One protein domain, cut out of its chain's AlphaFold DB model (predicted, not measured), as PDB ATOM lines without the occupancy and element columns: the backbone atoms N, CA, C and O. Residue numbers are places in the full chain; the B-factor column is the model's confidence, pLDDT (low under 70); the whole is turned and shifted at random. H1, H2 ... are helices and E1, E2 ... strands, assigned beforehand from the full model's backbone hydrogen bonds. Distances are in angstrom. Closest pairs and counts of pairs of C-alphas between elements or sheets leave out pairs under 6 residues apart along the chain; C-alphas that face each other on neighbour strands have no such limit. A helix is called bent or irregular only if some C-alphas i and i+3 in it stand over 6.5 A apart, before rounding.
ATOM      1  N   PHE A 317     -34.839 -21.632  38.472       88.38
ATOM      2  CA  PHE A 317     -35.783 -22.741  38.422       88.38
ATOM      3  C   PHE A 317     -36.411 -22.825  37.028       88.38
ATOM      4  O   PHE A 317     -36.838 -21.804  36.497       88.38
ATOM      5  N   SER A 318     -36.470 -24.014  36.423       93.12
ATOM      6  CA  SER A 318     -37.015 -24.205  35.067       93.12
ATOM      7  C   SER A 318     -38.541 -24.332  35.076       93.12
ATOM      8  O   SER A 318     -39.092 -25.145  35.820       93.12
ATOM      9  N   LYS A 319     -39.219 -23.575  34.205       94.69
ATOM     10  CA  LYS A 319     -40.679 -23.600  34.023       94.69
ATOM     11  C   LYS A 319     -41.179 -24.976  33.595       94.69
ATOM     12  O   LYS A 319     -42.133 -25.488  34.177       94.69
ATOM     13  N   ASP A 320     -40.491 -25.588  32.632       94.31
ATOM     14  CA  ASP A 320     -40.860 -26.888  32.063       94.31
ATOM     15  C   ASP A 320     -40.875 -27.979  33.135       94.31
ATOM     16  O   ASP A 320     -41.761 -28.835  33.165       94.31
ATOM     17  N   PHE A 321     -39.918 -27.918  34.065       92.25
ATOM     18  CA  PHE A 321     -39.852 -28.841  35.188       92.25
ATOM     19  C   PHE A 321     -41.053 -28.681  36.129       92.25
ATOM     20  O   PHE A 321     -41.692 -29.678  36.474       92.25
ATOM     21  N   VAL A 322     -41.406 -27.444  36.502       93.00
ATOM     22  CA  VAL A 322     -42.563 -27.190  37.380       93.00
ATOM     23  C   VAL A 322     -43.850 -27.658  36.720       93.00
ATOM     24  O   VAL A 322     -44.643 -28.349  37.354       93.00
ATOM     25  N   GLN A 323     -44.031 -27.342  35.439       95.38
ATOM     26  CA  GLN A 323     -45.243 -27.671  34.701       95.38
ATOM     27  C   GLN A 323     -45.400 -29.183  34.502       95.38
ATOM     28  O   GLN A 323     -46.499 -29.730  34.612       95.38
ATOM     29  N   LYS A 324     -44.288 -29.902  34.301       95.62
ATOM     30  CA  LYS A 324     -44.286 -31.368  34.275       95.62
ATOM     31  C   LYS A 324     -44.805 -31.964  35.584       95.62
ATOM     32  O   LYS A 324     -45.615 -32.888  35.543       95.62
ATOM     33  N   ILE A 325     -44.359 -31.446  36.731       93.62
ATOM     34  CA  ILE A 325     -44.818 -31.920  38.046       93.62
ATOM     35  C   ILE A 325     -46.276 -31.504  38.277       93.62
ATOM     36  O   ILE A 325     -47.088 -32.337  38.676       93.62
ATOM     37  N   GLU A 326     -46.631 -30.257  37.962       95.31
ATOM     38  CA  GLU A 326     -47.985 -29.701  38.077       95.31
ATOM     39  C   GLU A 326     -49.036 -30.572  37.376       95.31
ATOM     40  O   GLU A 326     -50.074 -30.888  37.958       95.31
ATOM     41  N   ASN A 327     -48.737 -31.034  36.159       94.06
ATOM     42  CA  ASN A 327     -49.630 -31.889  35.376       94.06
ATOM     43  C   ASN A 327     -49.928 -33.242  36.042       94.06
ATOM     44  O   ASN A 327     -50.955 -33.854  35.756       94.06
ATOM     45  N   THR A 328     -49.050 -33.700  36.935       95.38
ATOM     46  CA  THR A 328     -49.177 -34.990  37.636       95.38
ATOM     47  C   THR A 328     -49.621 -34.854  39.088       95.38
ATOM     48  O   THR A 328     -50.061 -35.830  39.694       95.38
ATOM     49  N   ALA A 329     -49.517 -33.656  39.659       94.56
ATOM     50  CA  ALA A 329     -49.842 -33.414  41.051       94.56
ATOM     51  C   ALA A 329     -51.366 -33.389  41.273       94.56
ATOM     52  O   ALA A 329     -52.095 -32.768  40.497       94.56
ATOM     53  N   PRO A 330     -51.875 -34.008  42.350       94.06
ATOM     54  CA  PRO A 330     -53.276 -33.893  42.735       94.06
ATOM     55  C   PRO A 330     -53.521 -32.783  43.774       94.06
ATOM     56  O   PRO A 330     -52.634 -32.376  44.531       94.06
ATOM     57  N   GLY A 331     -54.772 -32.324  43.854       96.31
ATOM     58  CA  GLY A 331     -55.293 -31.533  44.973       96.31
ATOM     59  C   GLY A 331     -54.547 -30.222  45.255       96.31
ATOM     60  O   GLY A 331     -54.227 -29.457  44.347       96.31
ATOM     61  N   LYS A 332     -54.281 -29.947  46.541       96.62
ATOM     62  CA  LYS A 332     -53.647 -28.695  46.999       96.62
ATOM     63  C   LYS A 332     -52.221 -28.510  46.467       96.62
ATOM     64  O   LYS A 332     -51.824 -27.382  46.200       96.62
ATOM     65  N   ILE A 333     -51.484 -29.607  46.265       95.12
ATOM     66  CA  ILE A 333     -50.128 -29.581  45.693       95.12
ATOM     67  C   ILE A 333     -50.176 -28.995  44.277       95.12
ATOM     68  O   ILE A 333     -49.378 -28.119  43.952       95.12
ATOM     69  N   LYS A 334     -51.161 -29.407  43.465       97.12
ATOM     70  CA  LYS A 334     -51.374 -28.847  42.124       97.12
ATOM     71  C   LYS A 334     -51.612 -27.340  42.163       97.12
ATOM     72  O   LYS A 334     -50.992 -26.616  41.396       97.12
ATOM     73  N   GLY A 335     -52.450 -26.869  43.087       97.38
ATOM     74  CA  GLY A 335     -52.739 -25.439  43.240       97.38
ATOM     75  C   GLY A 335     -51.497 -24.602  43.571       97.38
ATOM     76  O   GLY A 335     -51.312 -23.526  43.007       97.38
ATOM     77  N   ILE A 336     -50.605 -25.110  44.428       97.06
ATOM     78  CA  ILE A 336     -49.338 -24.429  44.744       97.06
ATOM     79  C   ILE A 336     -48.394 -24.440  43.537       97.06
ATOM     80  O   ILE A 336     -47.805 -23.412  43.216       97.06
ATOM     81  N   LEU A 337     -48.266 -25.572  42.838       96.12
ATOM     82  CA  LEU A 337     -47.426 -25.664  41.640       96.12
ATOM     83  C   LEU A 337     -47.927 -24.744  40.521       96.12
ATOM     84  O   LEU A 337     -47.117 -24.078  39.887       96.12
ATOM     85  N   GLN A 338     -49.243 -24.616  40.346       97.56
ATOM     86  CA  GLN A 338     -49.850 -23.639  39.439       97.56
ATOM     87  C   GLN A 338     -49.479 -22.210  39.826       97.56
ATOM     88  O   GLN A 338     -49.041 -21.439  38.976       97.56
ATOM     89  N   ALA A 339     -49.584 -21.864  41.112       97.81
ATOM     90  CA  ALA A 339     -49.162 -20.556  41.604       97.81
ATOM     91  C   ALA A 339     -47.670 -20.288  41.334       97.81
ATOM     92  O   ALA A 339     -47.315 -19.165  40.987       97.81
ATOM     93  N   ILE A 340     -46.810 -21.310  41.423       96.69
ATOM     94  CA  ILE A 340     -45.391 -21.208  41.054       96.69
ATOM     95  C   ILE A 340     -45.236 -20.988  39.543       96.69
ATOM     96  O   ILE A 340     -44.472 -20.112  39.146       96.69
ATOM     97  N   VAL A 341     -45.969 -21.718  38.695       96.44
ATOM     98  CA  VAL A 341     -45.956 -21.522  37.232       96.44
ATOM     99  C   VAL A 341     -46.386 -20.096  36.858       96.44
ATOM    100  O   VAL A 341     -45.793 -19.500  35.960       96.44
ATOM    101  N   PHE A 342     -47.341 -19.504  37.584       96.75
ATOM    102  CA  PHE A 342     -47.756 -18.108  37.397       96.75
ATOM    103  C   PHE A 342     -46.697 -17.069  37.801       96.75
ATOM    104  O   PHE A 342     -46.810 -15.915  37.389       96.75
ATOM    105  N   LEU A 343     -45.665 -17.435  38.573       96.62
ATOM    106  CA  LEU A 343     -44.551 -16.525  38.874       96.62
ATOM    107  C   LEU A 343     -43.598 -16.342  37.686       96.62
ATOM    108  O   LEU A 343     -42.836 -15.376  37.667       96.62
ATOM    109  N   PHE A 344     -43.634 -17.237  36.697       95.75
ATOM    110  CA  PHE A 344     -42.840 -17.089  35.484       95.75
ATOM    111  C   PHE A 344     -43.445 -16.011  34.587       95.75
ATOM    112  O   PHE A 344     -44.634 -16.043  34.265       95.75
ATOM    113  N   SER A 345     -42.617 -15.079  34.114       92.06
ATOM    114  CA  SER A 345     -43.039 -14.148  33.066       92.06
ATOM    115  C   SER A 345     -43.434 -14.920  31.794       92.06
ATOM    116  O   SER A 345     -42.869 -15.985  31.536       92.06
ATOM    117  N   PRO A 346     -44.355 -14.404  30.956       91.12
ATOM    118  CA  PRO A 346     -44.846 -15.118  29.769       91.12
ATOM    119  C   PRO A 346     -43.730 -15.627  28.848       91.12
ATOM    120  O   PRO A 346     -43.814 -16.744  28.345       91.12
ATOM    121  N   ASN A 347     -42.659 -14.840  28.719       92.25
ATOM    122  CA  ASN A 347     -41.524 -15.123  27.841       92.25
ATOM    123  C   ASN A 347     -40.303 -15.698  28.577       92.25
ATOM    124  O   ASN A 347     -39.285 -15.947  27.941       92.25
ATOM    125  N   ASN A 348     -40.369 -15.874  29.903       91.19
ATOM    126  CA  ASN A 348     -39.239 -16.374  30.678       91.19
ATOM    127  C   ASN A 348     -39.455 -17.847  31.046       91.19
ATOM    128  O   ASN A 348     -40.456 -18.215  31.663       91.19
ATOM    129  N   THR A 349     -38.501 -18.693  30.665       93.38
ATOM    130  CA  THR A 349     -38.470 -20.124  31.003       93.38
ATOM    131  C   THR A 349     -37.803 -20.387  32.350       93.38
ATOM    132  O   THR A 349     -37.816 -21.517  32.838       93.38
ATOM    133  N   THR A 350     -37.240 -19.348  32.967       93.62
ATOM    134  CA  THR A 350     -36.493 -19.425  34.218       93.62
ATOM    135  C   THR A 350     -37.074 -18.500  35.280       93.62
ATOM    136  O   THR A 350     -37.587 -17.421  34.984       93.62
ATOM    137  N   LEU A 351     -37.002 -18.928  36.537       92.75
ATOM    138  CA  LEU A 351     -37.400 -18.137  37.696       92.75
ATOM    139  C   LEU A 351     -36.206 -18.011  38.632       92.75
ATOM    140  O   LEU A 351     -35.675 -19.028  39.074       92.75
ATOM    141  N   ALA A 352     -35.786 -16.783  38.937       89.94
ATOM    142  CA  ALA A 352     -34.743 -16.557  39.928       89.94
ATOM    143  C   ALA A 352     -35.191 -17.127  41.281       89.94
ATOM    144  O   ALA A 352     -36.284 -16.825  41.772       89.94
ATOM    145  N   ILE A 353     -34.356 -17.999  41.843       86.62
ATOM    146  CA  ILE A 353     -34.598 -18.644  43.134       86.62
ATOM    147  C   ILE A 353     -34.262 -17.664  44.257       86.62
ATOM    148  O   ILE A 353     -34.988 -17.598  45.248       86.62
ATOM    149  N   LEU A 354     -33.170 -16.912  44.103       84.44
ATOM    150  CA  LEU A 354     -32.729 -15.900  45.060       84.44
ATOM    151  C   LEU A 354     -33.630 -14.658  44.988       84.44
ATOM    152  O   LEU A 354     -34.159 -14.327  43.930       84.44
ATOM    153  N   ASP A 355     -33.836 -14.017  46.140       86.69
ATOM    154  CA  ASP A 355     -34.614 -12.776  46.312       86.69
ATOM    155  C   ASP A 355     -36.073 -12.816  45.814       86.69
ATOM    156  O   ASP A 355     -36.722 -11.787  45.624       86.69
ATOM    157  N   ASN A 356     -36.639 -14.018  45.664       91.69
ATOM    158  CA  ASN A 356     -38.034 -14.222  45.291       91.69
ATOM    159  C   ASN A 356     -38.878 -14.680  46.490       91.69
ATOM    160  O   ASN A 356     -39.170 -15.866  46.669       91.69
ATOM    161  N   ASP A 357     -39.304 -13.723  47.320       92.81
ATOM    162  CA  ASP A 357     -40.079 -13.996  48.543       92.81
ATOM    163  C   ASP A 357     -41.408 -14.715  48.271       92.81
ATOM    164  O   ASP A 357     -41.850 -15.553  49.063       92.81
ATOM    165  N   ARG A 358     -42.050 -14.422  47.131       95.62
ATOM    166  CA  ARG A 358     -43.297 -15.091  46.732       95.62
ATOM    167  C   ARG A 358     -43.054 -16.561  46.423       95.62
ATOM    168  O   ARG A 358     -43.784 -17.409  46.929       95.62
ATOM    169  N   PHE A 359     -42.022 -16.860  45.634       94.44
ATOM    170  CA  PHE A 359     -41.631 -18.233  45.324       94.44
ATOM    171  C   PHE A 359     -41.266 -19.000  46.594       94.44
ATOM    172  O   PHE A 359     -41.770 -20.099  46.816       94.44
ATOM    173  N   LYS A 360     -40.479 -18.382  47.481       91.81
ATOM    174  CA  LYS A 360     -40.099 -18.963  48.770       91.81
ATOM    175  C   LYS A 360     -41.314 -19.344  49.618       91.81
ATOM    176  O   LYS A 360     -41.384 -20.470  50.099       91.81
ATOM    177  N   LYS A 361     -42.298 -18.450  49.753       94.62
ATOM    178  CA  LYS A 361     -43.520 -18.720  50.525       94.62
ATOM    179  C   LYS A 361     -44.339 -19.878  49.942       94.62
ATOM    180  O   LYS A 361     -44.909 -20.663  50.694       94.62
ATOM    181  N   LEU A 362     -44.392 -20.003  48.615       95.38
ATOM    182  CA  LEU A 362     -45.055 -21.134  47.957       95.38
ATOM    183  C   LEU A 362     -44.297 -22.449  48.184       95.38
ATOM    184  O   LEU A 362     -44.929 -23.473  48.421       95.38
ATOM    185  N   LEU A 363     -42.959 -22.427  48.166       92.62
ATOM    186  CA  LEU A 363     -42.152 -23.602  48.501       92.62
ATOM    187  C   LEU A 363     -42.340 -24.038  49.959       92.62
ATOM    188  O   LEU A 363     -42.452 -25.230  50.210       92.62
ATOM    189  N   GLU A 364     -42.423 -23.103  50.907       90.31
ATOM    190  CA  GLU A 364     -42.710 -23.414  52.316       90.31
ATOM    191  C   GLU A 364     -44.063 -24.130  52.457       90.31
ATOM    192  O   GLU A 364     -44.136 -25.211  53.039       90.31
ATOM    193  N   GLN A 365     -45.111 -23.610  51.809       93.69
ATOM    194  CA  GLN A 365     -46.425 -24.264  51.786       93.69
ATOM    195  C   GLN A 365     -46.388 -25.644  51.114       93.69
ATOM    196  O   GLN A 365     -47.082 -26.568  51.539       93.69
ATOM    197  N   LEU A 366     -45.593 -25.794  50.051       92.88
ATOM    198  CA  LEU A 366     -45.421 -27.070  49.362       92.88
ATOM    199  C   LEU A 366     -44.757 -28.103  50.281       92.88
ATOM    200  O   LEU A 366     -45.196 -29.251  50.332       92.88
ATOM    201  N   VAL A 367     -43.730 -27.691  51.027       90.12
ATOM    202  CA  VAL A 367     -43.033 -28.539  52.001       90.12
ATOM    203  C   VAL A 367     -43.994 -28.999  53.093       90.12
ATOM    204  O   VAL A 367     -44.038 -30.197  53.365       90.12
ATOM    205  N   ASP A 368     -44.818 -28.107  53.645       91.06
ATOM    206  CA  ASP A 368     -45.801 -28.462  54.678       91.06
ATOM    207  C   ASP A 368     -46.796 -29.535  54.206       91.06
ATOM    208  O   ASP A 368     -47.190 -30.410  54.979       91.06
ATOM    209  N   LEU A 369     -47.176 -29.518  52.922       91.44
ATOM    210  CA  LEU A 369     -48.061 -30.532  52.344       91.44
ATOM    211  C   LEU A 369     -47.367 -31.871  52.070       91.44
ATOM    212  O   LEU A 369     -48.017 -32.914  52.133       91.44
ATOM    213  N   ILE A 370     -46.077 -31.862  51.730       88.75
ATOM    214  CA  ILE A 370     -45.335 -33.071  51.340       88.75
ATOM    215  C   ILE A 370     -44.692 -33.757  52.560       88.75
ATOM    216  O   ILE A 370     -44.517 -34.979  52.561       88.75
ATOM    217  N   MET A 371     -44.387 -33.007  53.625       86.25
ATOM    218  CA  MET A 371     -43.694 -33.506  54.818       86.25
ATOM    219  C   MET A 371     -44.369 -34.718  55.486       86.25
ATOM    220  O   MET A 371     -43.648 -35.653  55.851       86.25
ATOM    221  N   PRO A 372     -45.711 -34.790  55.624       89.25
ATOM    222  CA  PRO A 372     -46.365 -35.968  56.195       89.25
ATOM    223  C   PRO A 372     -46.134 -37.234  55.364       89.25
ATOM    224  O   PRO A 372     -45.853 -38.290  55.926       89.25
ATOM    225  N   SER A 373     -46.182 -37.127  54.033       82.50
ATOM    226  CA  SER A 373     -45.929 -38.251  53.122       82.50
ATOM    227  C   SER A 373     -44.477 -38.719  53.198       82.50
ATOM    228  O   SER A 373     -44.229 -39.919  53.265       82.50
ATOM    229  N   ILE A 374     -43.518 -37.787  53.255       77.12
ATOM    230  CA  ILE A 374     -42.096 -38.116  53.453       77.12
ATOM    231  C   ILE A 374     -41.897 -38.822  54.797       77.12
ATOM    232  O   ILE A 374     -41.251 -39.864  54.861       77.12
ATOM    233  N   SER A 375     -42.488 -38.287  55.866       82.94
ATOM    234  CA  SER A 375     -42.387 -38.865  57.210       82.94
ATOM    235  C   SER A 375     -42.985 -40.271  57.266       82.94
ATOM    236  O   SER A 375     -42.396 -41.171  57.865       82.94
ATOM    237  N   LEU A 376     -44.119 -40.487  56.593       82.62
ATOM    238  CA  LEU A 376     -44.756 -41.796  56.486       82.62
ATOM    239  C   LEU A 376     -43.858 -42.798  55.750       82.62
ATOM    240  O   LEU A 376     -43.622 -43.887  56.273       82.62
ATOM    241  N   VAL A 377     -43.316 -42.424  54.587       77.06
ATOM    242  CA  VAL A 377     -42.395 -43.274  53.814       77.06
ATOM    243  C   VAL A 377     -41.150 -43.606  54.634       77.06
ATOM    244  O   VAL A 377     -40.784 -44.774  54.727       77.06
ATOM    245  N   ASN A 378     -40.554 -42.623  55.308       73.31
ATOM    246  CA  ASN A 378     -39.391 -42.847  56.167       73.31
ATOM    247  C   ASN A 378     -39.709 -43.807  57.320       73.31
ATOM    248  O   ASN A 378     -38.916 -44.697  57.607       73.31
ATOM    249  N   SER A 379     -40.886 -43.682  57.941       80.62
ATOM    250  CA  SER A 379     -41.313 -44.599  59.007       80.62
ATOM    251  C   SER A 379     -41.516 -46.032  58.504       80.62
ATOM    252  O   SER A 379     -41.225 -46.989  59.221       80.62
ATOM    253  N   PHE A 380     -41.994 -46.193  57.266       82.06
ATOM    254  CA  PHE A 380     -42.148 -47.497  56.631       82.06
ATOM    255  C   PHE A 380     -40.780 -48.118  56.336       82.06
ATOM    256  O   PHE A 380     -40.511 -49.237  56.761       82.06
ATOM    257  N   VAL A 381     -39.883 -47.355  55.704       73.94
ATOM    258  CA  VAL A 381     -38.507 -47.786  55.416       73.94
ATOM    259  C   VAL A 381     -37.770 -48.169  56.700       73.94
ATOM    260  O   VAL A 381     -37.122 -49.209  56.742       73.94
ATOM    261  N   GLN A 382     -37.913 -47.385  57.772       75.06
ATOM    262  CA  GLN A 382     -37.303 -47.693  59.063       75.06
ATOM    263  C   GLN A 382     -37.792 -49.032  59.632       75.06
ATOM    264  O   GLN A 382     -36.978 -49.836  60.077       75.06
ATOM    265  N   LYS A 383     -39.102 -49.310  59.577       79.25
ATOM    266  CA  LYS A 383     -39.654 -50.593  60.038       79.25
ATOM    267  C   LYS A 383     -39.099 -51.777  59.252       79.25
ATOM    268  O   LYS A 383     -38.794 -52.805  59.852       79.25
ATOM    269  N   GLU A 384     -38.962 -51.638  57.938       78.06
ATOM    270  CA  GLU A 384     -38.381 -52.682  57.089       78.06
ATOM    271  C   GLU A 384     -36.896 -52.907  57.417       78.06
ATOM    272  O   GLU A 384     -36.458 -54.048  57.572       78.06
ATOM    273  N   ILE A 385     -36.131 -51.832  57.630       70.94
ATOM    274  CA  ILE A 385     -34.730 -51.915  58.070       70.94
ATOM    275  C   ILE A 385     -34.620 -52.616  59.432       70.94
ATOM    276  O   ILE A 385     -33.756 -53.480  59.610       70.94
ATOM    277  N   ASP A 386     -35.501 -52.298  60.382       71.75
ATOM    278  CA  ASP A 386     -35.524 -52.933  61.701       71.75
ATOM    279  C   ASP A 386     -35.845 -54.434  61.605       71.75
ATOM    280  O   ASP A 386     -35.253 -55.248  62.320       71.75
ATOM    281  N   GLN A 387     -36.765 -54.828  60.719       72.56
ATOM    282  CA  GLN A 387     -37.084 -56.238  60.477       72.56
ATOM    283  C   GLN A 387     -35.896 -56.991  59.875       72.56
ATOM    284  O   GLN A 387     -35.524 -58.052  60.382       72.56
ATOM    285  N   ILE A 388     -35.259 -56.426  58.849       69.56
ATOM    286  CA  ILE A 388     -34.066 -57.009  58.223       69.56
ATOM    287  C   ILE A 388     -32.940 -57.144  59.253       69.56
ATOM    288  O   ILE A 388     -32.330 -58.208  59.364       69.56
ATOM    289  N   SER A 389     -32.715 -56.114  60.072       63.50
ATOM    290  CA  SER A 389     -31.689 -56.130  61.121       63.50
ATOM    291  C   SER A 389     -31.938 -57.236  62.150       63.50
ATOM    292  O   SER A 389     -31.003 -57.941  62.534       63.50
ATOM    293  N   LYS A 390     -33.197 -57.463  62.551       66.88
ATOM    294  CA  LYS A 390     -33.574 -58.567  63.454       66.88
ATOM    295  C   LYS A 390     -33.340 -59.942  62.831       66.88
ATOM    296  O   LYS A 390     -32.889 -60.846  63.532       66.88
ATOM    297  N   ILE A 391     -33.635 -60.109  61.542       64.62
ATOM    298  CA  ILE A 391     -33.382 -61.361  60.817       64.62
ATOM    299  C   ILE A 391     -31.879 -61.636  60.770       64.62
ATOM    300  O   ILE A 391     -31.447 -62.720  61.151       64.62
ATOM    301  N   ILE A 392     -31.075 -60.641  60.388       55.56
ATOM    302  CA  ILE A 392     -29.614 -60.762  60.333       55.56
ATOM    303  C   ILE A 392     -29.051 -61.133  61.711       55.56
ATOM    304  O   ILE A 392     -28.287 -62.088  61.817       55.56
ATOM    305  N   CYS A 393     -29.482 -60.460  62.783       50.66
ATOM    306  CA  CYS A 393     -29.016 -60.775  64.137       50.66
ATOM    307  C   CYS A 393     -29.353 -62.214  64.565       50.66
ATOM    308  O   CYS A 393     -28.561 -62.830  65.271       50.66
ATOM    309  N   ARG A 394     -30.480 -62.784  64.114       49.12
ATOM    310  CA  ARG A 394     -30.828 -64.191  64.387       49.12
ATOM    311  C   ARG A 394     -29.955 -65.192  63.627       49.12
ATOM    312  O   ARG A 394     -29.709 -66.268  64.147       49.12
ATOM    313  N   PHE A 395     -29.463 -64.848  62.437       42.38
ATOM    314  CA  PHE A 395     -28.568 -65.724  61.669       42.38
ATOM    315  C   PHE A 395     -27.115 -65.710  62.169       42.38
ATOM    316  O   PHE A 395     -26.398 -66.681  61.954       42.38
ATOM    317  N   PHE A 396     -26.683 -64.644  62.851       38.44
ATOM    318  CA  PHE A 396     -25.332 -64.548  63.425       38.44
ATOM    319  C   PHE A 396     -25.217 -65.070  64.866       38.44
ATOM    320  O   PHE A 396     -24.105 -65.260  65.350       38.44
ATOM    321  N   PHE A 397     -26.342 -65.354  65.526       35.06
ATOM    322  CA  PHE A 397     -26.409 -66.059  66.808       35.06
ATOM    323  C   PHE A 397     -27.064 -67.433  66.611       35.06
ATOM    324  O   PHE A 397     -28.153 -67.696  67.113       35.06
TER     325      PHE A 397
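This is residues 317 to 397 of the 400 residues of an uncharacterized protein of Rhizopus microsporus (UniProt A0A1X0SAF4). A small compact head of short helices has one long helical arm sticking out of it. In the head, H2 packs on H1 on one side and on the first arm of H3 on another, the helices nearly side by side, while the short strand E1 pairs with the first two printed residues; residues 371 to 397, nearly all of them in H3, make the arm that sticks out. The printed part has 81 residues with three named helices and one named strand, in the order H1, H2, E1, H3, and its class is mostly helix. It is extended, with a radius of gyration of the C-alphas of 19.3 A, and the C-alphas span 66 by 25 by 21 A, the arm making the length.

Begin at H1, residues 319 to 326, and go on to H2, residues 331 to 341: the two touch and form a helical hairpin, opposite ways at a shallow tilt of 9 degrees. Their closest C-alphas are those of Glu 326 and Lys 334, 5.3 A apart. Next look at E1, residues 350 to 352, which pairs with no named strand; residues 317 to 318 pair with residues 350 to 351 of E1, antiparallel. The closest C-alphas of H1 and E1 are those of Lys 319 and Thr 350, 5.9 A apart. H3, residues 357 to 396, was assigned as one helix by its hydrogen bonds but is bent: C-alphas 369 and 372 are 6.9 A apart, and its arms H3a, residues 357 to 369, and H3b, residues 372 to 396, stand at a steep tilt of 49 degrees. H2 and H3a touch, opposite ways at a shallow tilt of 19 degrees, with the C-alphas of Ile 336 and Leu 362 closest at 6.3 A. H1 and H3a are apart, and H3b touches no helix. In H1, H2, H3a and H3b, every O i to N i+4 pair is within hydrogen-bond range.

Find C-alpha 319 at (-40.679, -23.600, 34.023); from there H1 runs 10.3 A to C-alpha 326. H2 covers 15.7 A from C-alpha 331 to C-alpha 341, and E1 covers 6.6 A from C-alpha 350 to C-alpha 352. H3a starts at C-alpha 357, at (-40.079, -13.996, 48.543), and is 18.8 A long. H3b, 36.2 A long, ends at C-alpha 396, at (-25.332, -64.548, 63.425).

The two C-alphas farthest apart are those of Asn 347 and Phe 397, 65.9 A. Without residues 371 to 397, which stand free, the body has 54 residues and spans 27 by 22 by 13 A. The printed part has no cut. The links H1 to H2 and E1 to H3 are tight, and the link H2 to E1 is short. Mean pLDDT of the printed part is 85.4; look at residues 388 to 397 for the model's low confidence, under 70.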